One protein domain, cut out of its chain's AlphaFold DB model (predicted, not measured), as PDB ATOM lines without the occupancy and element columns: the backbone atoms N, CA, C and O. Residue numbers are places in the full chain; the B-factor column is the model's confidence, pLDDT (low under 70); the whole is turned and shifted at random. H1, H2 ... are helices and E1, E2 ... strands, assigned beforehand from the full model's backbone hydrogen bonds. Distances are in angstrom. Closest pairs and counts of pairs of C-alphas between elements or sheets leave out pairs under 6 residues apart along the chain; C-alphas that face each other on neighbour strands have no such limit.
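AT A GLANCE: This is residues 2 to 72 of the 72 residues of an uncharacterized protein of Campylobacter concisus (UniProt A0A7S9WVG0). Two long helices, H1 and H2, make a narrow open V, meeting where residues 22 to 26 of H1 come to residues 46 and 47 of H2, and a small strand hairpin of E1 and E2 forms a head beyond that meeting point. The two arms spread apart from there, and residues 2 to 17 and 51 to 72 stand free. The printed part has 71 residues, with two named helices and two named strands in the order H1, E1, E2, H2; the sheet is E1 - E2, antiparallel, and the class is mostly helix. The whole is extended, with a radius of gyration of the C-alphas of 18.8 A and spans of 66 by 30 by 10 A.

IN THESE COORDINATES: Begin at the sheet: find C-alpha 30 at (-26.754, -24.812, -97.881), where strand E1 starts its run over residues 30 to 32. Strand E2 is residues 38 to 40. Before them, helix H1 runs from C-alpha 2 at (-2.463, -16.181, -63.485) to residue 27, 38.0 A. After them, helix H2 covers residues 45 to 70, 37.6 A, and ends at C-alpha 70 at (15.871, -40.210, -75.858).

HOW THE PARTS SIT: Look first at the hairpin E1 and E2, antiparallel at 149 degrees, where N 31 and O 39 are 2.8 A apart and N 39 and O 31 2.9 A, both within hydrogen-bond range. H1 touches H2 with residues 22 to 26 alone, and H2 touches H1 with residues 46 to 47 alone; their closest C-alphas are those of Ser 22 and Pro 46, 5.8 A apart. They run opposite ways at a shallow tilt of 33 degrees, only just short of steep. H1 and E2 are apart, as are E1 and H2. In H1 and H2 every O i to N i+4 pair is within hydrogen-bond range.

THE WHOLE: The two C-alphas farthest apart are those of Asp 35 and Arg 72, 67.0 A. The printed part has no cut, and its three links are tight. The mean pLDDT of the printed part is 86.4, and you will find one residue under 70, Arg 72, the chain's last residue.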
ATOM      1  N   LYS A   2      -1.964 -17.127 -62.459       72.50
ATOM      2  CA  LYS A   2      -2.463 -16.181 -63.485       72.50
ATOM      3  C   LYS A   2      -2.234 -16.625 -64.948       72.50
ATOM      4  O   LYS A   2      -3.094 -16.404 -65.792       72.50
ATOM      5  N   PHE A   3      -1.144 -17.346 -65.229       74.44
ATOM      6  CA  PHE A   3      -0.852 -17.904 -66.561       74.44
ATOM      7  C   PHE A   3      -1.840 -18.990 -67.016       74.44
ATOM      8  O   PHE A   3      -2.273 -18.974 -68.164       74.44
ATOM      9  N   LEU A   4      -2.245 -19.897 -66.120       75.56
ATOM     10  CA  LEU A   4      -3.215 -20.952 -66.444       75.56
ATOM     11  C   LEU A   4      -4.624 -20.391 -66.675       75.56
ATOM     12  O   LEU A   4      -5.348 -20.896 -67.530       75.56
ATOM     13  N   ALA A   5      -4.993 -19.325 -65.960       80.50
ATOM     14  CA  ALA A   5      -6.256 -18.623 -66.179       80.50
ATOM     15  C   ALA A   5      -6.304 -17.965 -67.572       80.50
ATOM     16  O   ALA A   5      -7.268 -18.160 -68.314       80.50
ATOM     17  N   SER A   6      -5.232 -17.275 -67.978       81.50
ATOM     18  CA  SER A   6      -5.118 -16.703 -69.328       81.50
ATOM     19  C   SER A   6      -5.054 -17.772 -70.420       81.50
ATOM     20  O   SER A   6      -5.627 -17.580 -71.490       81.50
ATOM     21  N   ALA A   7      -4.399 -18.909 -70.164       85.69
ATOM     22  CA  ALA A   7      -4.369 -20.032 -71.099       85.69
ATOM     23  C   ALA A   7      -5.768 -20.635 -71.305       85.69
ATOM     24  O   ALA A   7      -6.190 -20.788 -72.447       85.69
ATOM     25  N   LYS A   8      -6.530 -20.889 -70.229       84.69
ATOM     26  CA  LYS A   8      -7.930 -21.341 -70.335       84.69
ATOM     27  C   LYS A   8      -8.793 -20.371 -71.136       84.69
ATOM     28  O   LYS A   8      -9.530 -20.807 -72.011       84.69
ATOM     29  N   SER A   9      -8.685 -19.073 -70.854       90.44
ATOM     30  CA  SER A   9      -9.455 -18.046 -71.565       90.44
ATOM     31  C   SER A   9      -9.107 -17.998 -73.055       90.44
ATOM     32  O   SER A   9     -10.006 -17.974 -73.889       90.44
ATOM     33  N   LYS A  10      -7.818 -18.070 -73.406       87.88
ATOM     34  CA  LYS A  10      -7.362 -18.105 -74.803       87.88
ATOM     35  C   LYS A  10      -7.815 -19.366 -75.535       87.88
ATOM     36  O   LYS A  10      -8.224 -19.269 -76.684       87.88
ATOM     37  N   VAL A  11      -7.774 -20.527 -74.878       88.69
ATOM     38  CA  VAL A  11      -8.281 -21.781 -75.454       88.69
ATOM     39  C   VAL A  11      -9.785 -21.687 -75.680       88.69
ATOM     40  O   VAL A  11     -10.243 -22.008 -76.768       88.69
ATOM     41  N   LEU A  12     -10.549 -21.191 -74.705       90.06
ATOM     42  CA  LEU A  12     -11.995 -21.028 -74.851       90.06
ATOM     43  C   LEU A  12     -12.354 -20.038 -75.969       90.06
ATOM     44  O   LEU A  12     -13.220 -20.337 -76.785       90.06
ATOM     45  N   ALA A  13     -11.662 -18.899 -76.047       89.56
ATOM     46  CA  ALA A  13     -11.838 -17.928 -77.125       89.56
ATOM     47  C   ALA A  13     -11.471 -18.521 -78.496       89.56
ATOM     48  O   ALA A  13     -12.191 -18.316 -79.468       89.56
ATOM     49  N   GLY A  14     -10.385 -19.297 -78.563       86.06
ATOM     50  CA  GLY A  14      -9.979 -20.008 -79.773       86.06
ATOM     51  C   GLY A  14     -11.011 -21.046 -80.215       86.06
ATOM     52  O   GLY A  14     -11.383 -21.071 -81.384       86.06
ATOM     53  N   VAL A  15     -11.529 -21.852 -79.284       86.88
ATOM     54  CA  VAL A  15     -12.589 -22.834 -79.562       86.88
ATOM     55  C   VAL A  15     -13.847 -22.131 -80.062       86.88
ATOM     56  O   VAL A  15     -14.360 -22.510 -81.106       86.88
ATOM     57  N   ALA A  16     -14.298 -21.069 -79.388       85.25
ATOM     58  CA  ALA A  16     -15.478 -20.314 -79.805       85.25
ATOM     59  C   ALA A  16     -15.325 -19.731 -81.221       85.25
ATOM     60  O   ALA A  16     -16.236 -19.856 -82.039       85.25
ATOM     61  N   ALA A  17     -14.162 -19.155 -81.541       84.88
ATOM     62  CA  ALA A  17     -13.882 -18.639 -82.878       84.88
ATOM     63  C   ALA A  17     -13.928 -19.751 -83.942       84.88
ATOM     64  O   ALA A  17     -14.563 -19.581 -84.980       84.88
ATOM     65  N   VAL A  18     -13.320 -20.911 -83.667       83.62
ATOM     66  CA  VAL A  18     -13.335 -22.069 -84.576       83.62
ATOM     67  C   VAL A  18     -14.750 -22.631 -84.751       83.62
ATOM     68  O   VAL A  18     -15.135 -22.977 -85.868       83.62
ATOM     69  N   SER A  19     -15.558 -22.685 -83.690       82.00
ATOM     70  CA  SER A  19     -16.955 -23.132 -83.753       82.00
ATOM     71  C   SER A  19     -17.813 -22.225 -84.638       82.00
ATOM     72  O   SER A  19     -18.588 -22.718 -85.456       82.00
ATOM     73  N   VAL A  20     -17.652 -20.905 -84.530       82.75
ATOM     74  CA  VAL A  20     -18.389 -19.947 -85.373       82.75
ATOM     75  C   VAL A  20     -17.937 -20.034 -86.831       82.75
ATOM     76  O   VAL A  20     -18.774 -20.064 -87.734       82.75
ATOM     77  N   LEU A  21     -16.626 -20.117 -87.073       82.06
ATOM     78  CA  LEU A  21     -16.074 -20.181 -88.428       82.06
ATOM     79  C   LEU A  21     -16.495 -21.471 -89.149       82.06
ATOM     80  O   LEU A  21     -16.917 -21.427 -90.300       82.06
ATOM     81  N   SER A  22     -16.432 -22.609 -88.451       79.81
ATOM     82  CA  SER A  22     -16.858 -23.907 -88.989       79.81
ATOM     83  C   SER A  22     -18.362 -23.973 -89.250       79.81
ATOM     84  O   SER A  22     -18.760 -24.547 -90.256       79.81
ATOM     85  N   SER A  23     -19.190 -23.336 -88.416       79.50
ATOM     86  CA  SER A  23     -20.643 -23.263 -88.636       79.50
ATOM     87  C   SER A  23     -20.995 -22.451 -89.886       79.50
ATOM     88  O   SER A  23     -21.831 -22.875 -90.680       79.50
ATOM     89  N   ASN A  24     -20.326 -21.312 -90.100       79.75
ATOM     90  CA  ASN A  24     -20.504 -20.507 -91.314       79.75
ATOM     91  C   ASN A  24     -20.038 -21.251 -92.569       79.75
ATOM     92  O   ASN A  24     -20.716 -21.232 -93.591       79.75
ATOM     93  N   ALA A  25     -18.893 -21.931 -92.488       78.69
ATOM     94  CA  ALA A  25     -18.364 -22.694 -93.609       78.69
ATOM     95  C   ALA A  25     -19.229 -23.923 -93.940       78.69
ATOM     96  O   ALA A  25     -19.438 -24.219 -95.110       78.69
ATOM     97  N   LEU A  26     -19.814 -24.586 -92.936       77.75
ATOM     98  CA  LEU A  26     -20.768 -25.679 -93.148       77.75
ATOM     99  C   LEU A  26     -22.037 -25.202 -93.872       77.75
ATOM    100  O   LEU A  26     -22.555 -25.891 -94.750       77.75
ATOM    101  N   ALA A  27     -22.516 -24.007 -93.515       79.25
ATOM    102  CA  ALA A  27     -23.689 -23.386 -94.118       79.25
ATOM    103  C   ALA A  27     -23.435 -22.841 -95.535       79.25
ATOM    104  O   ALA A  27     -24.395 -22.615 -96.263       79.25
ATOM    105  N   ALA A  28     -22.177 -22.675 -95.961       81.94
ATOM    106  CA  ALA A  28     -21.838 -22.147 -97.287       81.94
ATOM    107  C   ALA A  28     -22.346 -23.027 -98.447       81.94
ATOM    108  O   ALA A  28     -22.562 -22.526 -99.548       81.94
ATOM    109  N   GLY A  29     -22.556 -24.325 -98.200       79.56
ATOM    110  CA  GLY A  29     -23.140 -25.266 -99.163       79.56
ATOM    111  C   GLY A  29     -24.663 -25.421 -99.066       79.56
ATOM    112  O   GLY A  29     -25.241 -26.210 -99.814       79.56
ATOM    113  N   MET A  30     -25.320 -24.700 -98.150       87.88
ATOM    114  CA  MET A  30     -26.754 -24.812 -97.881       87.88
ATOM    115  C   MET A  30     -27.495 -23.524 -98.245       87.88
ATOM    116  O   MET A  30     -27.019 -22.418 -98.016       87.88
ATOM    117  N   THR A  31     -28.695 -23.656 -98.800       88.56
ATOM    118  CA  THR A  31     -29.595 -22.541 -99.118       88.56
ATOM    119  C   THR A  31     -30.959 -22.799 -98.497       88.56
ATOM    120  O   THR A  31     -31.474 -23.915 -98.565       88.56
ATOM    121  N   MET A  32     -31.545 -21.762 -97.902       88.00
ATOM    122  CA  MET A  32     -32.920 -21.778 -97.411       88.00
ATOM    123  C   MET A  32     -33.800 -20.992 -98.381       88.00
ATOM    124  O   MET A  32     -33.521 -19.826 -98.665       88.00
ATOM    125  N   ALA A  33     -34.833 -21.631 -98.915       87.94
ATOM    126  CA  ALA A  33     -35.814 -20.975 -99.763       87.94
ATOM    127  C   ALA A  33     -36.851 -20.211 -98.923       87.94
ATOM    128  O   ALA A  33     -36.955 -20.377 -97.706       87.94
ATOM    129  N   ALA A  34     -37.632 -19.354 -99.584       89.25
ATOM    130  CA  ALA A  34     -38.618 -18.488 -98.931       89.25
ATOM    131  C   ALA A  34     -39.763 -19.255 -98.239       89.25
ATOM    132  O   ALA A  34     -40.432 -18.704 -97.370       89.25
ATOM    133  N   ASP A  35     -39.976 -20.518 -98.608       90.69
ATOM    134  CA  ASP A  35     -40.931 -21.440 -97.988       90.69
ATOM    135  C   ASP A  35     -40.348 -22.197 -96.777       90.69
ATOM    136  O   ASP A  35     -41.033 -23.015 -96.165       90.69
ATOM    137  N   GLY A  36     -39.090 -21.923 -96.416       86.06
ATOM    138  CA  GLY A  36     -38.376 -22.586 -95.328       86.06
ATOM    139  C   GLY A  36     -37.739 -23.922 -95.715       86.06
ATOM    140  O   GLY A  36     -37.156 -24.579 -94.852       86.06
ATOM    141  N   THR A  37     -37.805 -24.336 -96.985       90.31
ATOM    142  CA  THR A  37     -37.099 -25.539 -97.439       90.31
ATOM    143  C   THR A  37     -35.591 -25.296 -97.447       90.31
ATOM    144  O   THR A  37     -35.101 -24.283 -97.944       90.31
ATOM    145  N   VAL A  38     -34.836 -26.229 -96.864       90.50
ATOM    146  CA  VAL A  38     -33.372 -26.179 -96.818       90.50
ATOM    147  C   VAL A  38     -32.826 -27.212 -97.797       90.50
ATOM    148  O   VAL A  38     -33.143 -28.394 -97.697       90.50
ATOM    149  N   SER A  39     -32.014 -26.758 -98.748       88.44
ATOM    150  CA  SER A  39     -31.436 -27.578 -99.814       88.44
ATOM    151  C   SER A  39     -29.938 -27.307 -99.961       88.44
ATOM    152  O   SER A  39     -29.429 -26.293 -99.485       88.44
ATOM    153  N   GLY A  40     -29.230 -28.222-100.619       87.06
ATOM    154  CA  GLY A  40     -27.782 -28.178-100.803       87.06
ATOM    155  C   GLY A  40     -27.038 -29.254-100.015       87.06
ATOM    156  O   GLY A  40     -27.617 -29.983 -99.209       87.06
ATOM    157  N   THR A  41     -25.740 -29.361-100.282       87.81
ATOM    158  CA  THR A  41     -24.846 -30.331 -99.643       87.81
ATOM    159  C   THR A  41     -23.913 -29.582 -98.697       87.81
ATOM    160  O   THR A  41     -23.240 -28.655 -99.146       87.81
ATOM    161  N   PRO A  42     -23.832 -29.969 -97.412       82.69
ATOM    162  CA  PRO A  42     -22.908 -29.349 -96.470       82.69
ATOM    163  C   PRO A  42     -21.455 -29.481 -96.945       82.69
ATOM    164  O   PRO A  42     -21.042 -30.561 -97.376       82.69
ATOM    165  N   ASP A  43     -20.668 -28.409 -96.832       86.56
ATOM    166  CA  ASP A  43     -19.237 -28.478 -97.133       86.56
ATOM    167  C   ASP A  43     -18.499 -29.240 -96.022       86.56
ATOM    168  O   ASP A  43     -18.542 -28.873 -94.845       86.56
ATOM    169  N   ILE A  44     -17.810 -30.319 -96.399       83.88
ATOM    170  CA  ILE A  44     -17.025 -31.149 -95.479       83.88
ATOM    171  C   ILE A  44     -15.600 -30.617 -95.257       83.88
ATOM    172  O   ILE A  44     -14.907 -31.084 -94.348       83.88
ATOM    173  N   GLY A  45     -15.149 -29.649 -96.063       83.88
ATOM    174  CA  GLY A  45     -13.819 -29.042 -95.992       83.88
ATOM    175  C   GLY A  45     -13.395 -28.602 -94.581       83.88
ATOM    176  O   GLY A  45     -12.286 -28.947 -94.157       83.88
ATOM    177  N   PRO A  46     -14.260 -27.936 -93.791       82.12
ATOM    178  CA  PRO A  46     -13.948 -27.542 -92.417       82.12
ATOM    179  C   PRO A  46     -13.636 -28.724 -91.491       82.12
ATOM    180  O   PRO A  46     -12.719 -28.638 -90.672       82.12
ATOM    181  N   PHE A  47     -14.347 -29.850 -91.632       81.50
ATOM    182  CA  PHE A  47     -14.094 -31.050 -90.828       81.50
ATOM    183  C   PHE A  47     -12.742 -31.675 -91.166       81.50
ATOM    184  O   PHE A  47     -11.993 -32.049 -90.265       81.50
ATOM    185  N   MET A  48     -12.405 -31.745 -92.454       85.88
ATOM    186  CA  MET A  48     -11.111 -32.266 -92.904       85.88
ATOM    187  C   MET A  48      -9.955 -31.343 -92.499       85.88
ATOM    188  O   MET A  48      -8.905 -31.826 -92.071       85.88
ATOM    189  N   GLY A  49     -10.165 -30.025 -92.528       85.44
ATOM    190  CA  GLY A  49      -9.197 -29.044 -92.034       85.44
ATOM    191  C   GLY A  49      -8.926 -29.176 -90.532       85.44
ATOM    192  O   GLY A  49      -7.767 -29.235 -90.115       85.44
ATOM    193  N   ILE A  50      -9.979 -29.290 -89.711       84.19
ATOM    194  CA  ILE A  50      -9.842 -29.502 -88.260       84.19
ATOM    195  C   ILE A  50      -9.184 -30.856 -87.968       84.19
ATOM    196  O   ILE A  50      -8.307 -30.927 -87.107       84.19
ATOM    197  N   ALA A  51      -9.545 -31.915 -88.698       86.12
ATOM    198  CA  ALA A  51      -8.905 -33.221 -88.558       86.12
ATOM    199  C   ALA A  51      -7.390 -33.133 -88.813       86.12
ATOM    200  O   ALA A  51      -6.602 -33.604 -87.991       86.12
ATOM    201  N   GLY A  52      -6.970 -32.449 -89.883       88.75
ATOM    202  CA  GLY A  52      -5.555 -32.193 -90.162       88.75
ATOM    203  C   GLY A  52      -4.856 -31.402 -89.052       88.75
ATOM    204  O   GLY A  52      -3.761 -31.770 -88.624       88.75
ATOM    205  N   ALA A  53      -5.508 -30.363 -88.520       87.25
ATOM    206  CA  ALA A  53      -4.972 -29.571 -87.413       87.25
ATOM    207  C   ALA A  53      -4.777 -30.406 -86.133       87.25
ATOM    208  O   ALA A  53      -3.732 -30.303 -85.487       87.25
ATOM    209  N   ILE A  54      -5.736 -31.272 -85.786       88.62
ATOM    210  CA  ILE A  54      -5.638 -32.172 -84.624       88.62
ATOM    211  C   ILE A  54      -4.465 -33.141 -84.795       88.62
ATOM    212  O   ILE A  54      -3.665 -33.300 -83.871       88.62
ATOM    213  N   ILE A  55      -4.324 -33.750 -85.974       94.12
ATOM    214  CA  ILE A  55      -3.209 -34.660 -86.269       94.12
ATOM    215  C   ILE A  55      -1.869 -33.924 -86.144       94.12
ATOM    216  O   ILE A  55      -0.946 -34.444 -85.518       94.12
ATOM    217  N   GLY A  56      -1.772 -32.695 -86.661       94.44
ATOM    218  CA  GLY A  56      -0.574 -31.864 -86.533       94.44
ATOM    219  C   GLY A  56      -0.195 -31.584 -85.074       94.44
ATOM    220  O   GLY A  56       0.954 -31.790 -84.682       94.44
ATOM    221  N   VAL A  57      -1.161 -31.187 -84.239       92.31
ATOM    222  CA  VAL A  57      -0.925 -30.954 -82.803       92.31
ATOM    223  C   VAL A  57      -0.476 -32.238 -82.098       92.31
ATOM    224  O   VAL A  57       0.485 -32.213 -81.328       92.31
ATOM    225  N   LEU A  58      -1.123 -33.373 -82.380       94.38
ATOM    226  CA  LEU A  58      -0.743 -34.668 -81.811       94.38
ATOM    227  C   LEU A  58       0.674 -35.083 -82.224       94.38
ATOM    228  O   LEU A  58       1.435 -35.557 -81.378       94.38
ATOM    229  N   ALA A  59       1.055 -34.859 -83.483       94.62
ATOM    230  CA  ALA A  59       2.398 -35.140 -83.980       94.62
ATOM    231  C   ALA A  59       3.461 -34.303 -83.251       94.62
ATOM    232  O   ALA A  59       4.488 -34.841 -82.834       94.62
ATOM    233  N   VAL A  60       3.193 -33.013 -83.011       96.00
ATOM    234  CA  VAL A  60       4.088 -32.139 -82.233       96.00
ATOM    235  C   VAL A  60       4.235 -32.646 -80.795       96.00
ATOM    236  O   VAL A  60       5.354 -32.790 -80.300       96.00
ATOM    237  N   VAL A  61       3.126 -32.976 -80.126       94.62
ATOM    238  CA  VAL A  61       3.151 -33.511 -78.752       94.62
ATOM    239  C   VAL A  61       3.935 -34.822 -78.685       94.62
ATOM    240  O   VAL A  61       4.729 -35.029 -77.761       94.62
ATOM    241  N   PHE A  62       3.738 -35.704 -79.664       95.81
ATOM    242  CA  PHE A  62       4.484 -36.950 -79.773       95.81
ATOM    243  C   PHE A  62       5.984 -36.697 -79.957       95.81
ATOM    244  O   PHE A  62       6.779 -37.269 -79.212       95.81
ATOM    245  N   ALA A  63       6.373 -35.816 -80.883       94.38
ATOM    246  CA  ALA A  63       7.771 -35.500 -81.164       94.38
ATOM    247  C   ALA A  63       8.497 -34.953 -79.926       94.38
ATOM    248  O   ALA A  63       9.576 -35.436 -79.584       94.38
ATOM    249  N   VAL A  64       7.872 -34.025 -79.193       96.06
ATOM    250  CA  VAL A  64       8.427 -33.488 -77.938       96.06
ATOM    251  C   VAL A  64       8.599 -34.596 -76.900       96.06
ATOM    252  O   VAL A  64       9.662 -34.725 -76.291       96.06
ATOM    253  N   LYS A  65       7.577 -35.441 -76.714       93.25
ATOM    254  CA  LYS A  65       7.619 -36.537 -75.737       93.25
ATOM    255  C   LYS A  65       8.688 -37.576 -76.091       93.25
ATOM    256  O   LYS A  65       9.406 -38.038 -75.205       93.25
ATOM    257  N   LYS A  66       8.807 -37.928 -77.375       94.88
ATOM    258  CA  LYS A  66       9.790 -38.894 -77.870       94.88
ATOM    259  C   LYS A  66      11.210 -38.342 -77.779       94.88
ATOM    260  O   LYS A  66      12.080 -39.058 -77.298       94.88
ATOM    261  N   GLY A  67      11.428 -37.077 -78.142       91.19
ATOM    262  CA  GLY A  67      12.724 -36.405 -78.013       91.19
ATOM    263  C   GLY A  67      13.224 -36.377 -76.568       91.19
ATOM    264  O   GLY A  67      14.351 -36.776 -76.295       91.19
ATOM    265  N   PHE A  68      12.357 -36.025 -75.614       90.69
ATOM    266  CA  PHE A  68      12.717 -36.043 -74.191       90.69
ATOM    267  C   PHE A  68      12.972 -37.454 -73.643       90.69
ATOM    268  O   PHE A  68      13.705 -37.611 -72.673       90.69
ATOM    269  N   SER A  69      12.361 -38.482 -74.237       91.56
ATOM    270  CA  SER A  69      12.587 -39.881 -73.862       91.56
ATOM    271  C   SER A  69      13.926 -40.431 -74.344       91.56
ATOM    272  O   SER A  69      14.327 -41.469 -73.839       91.56
ATOM    273  N   LEU A  70      14.568 -39.797 -75.326       90.56
ATOM    274  CA  LEU A  70      15.871 -40.210 -75.858       90.56
ATOM    275  C   LEU A  70      17.048 -39.601 -75.080       90.56
ATOM    276  O   LEU A  70      18.182 -40.022 -75.264       90.56
ATOM    277  N   LEU A  71      16.782 -38.597 -74.239       89.00
ATOM    278  CA  LEU A  71      17.762 -37.930 -73.371       89.00
ATOM    279  C   LEU A  71      17.878 -38.588 -71.981       89.00
ATOM    280  O   LEU A  71      18.559 -38.055 -71.108       89.00
ATOM    281  N   ARG A  72      17.170 -39.698 -71.763       66.50
ATOM    282  CA  ARG A  72      17.189 -40.526 -70.551       66.50
ATOM    283  C   ARG A  72      17.678 -41.908 -70.942       66.50
ATOM    284  O   ARG A  72      18.332 -42.537 -70.090       66.50
TER     285      ARG A  72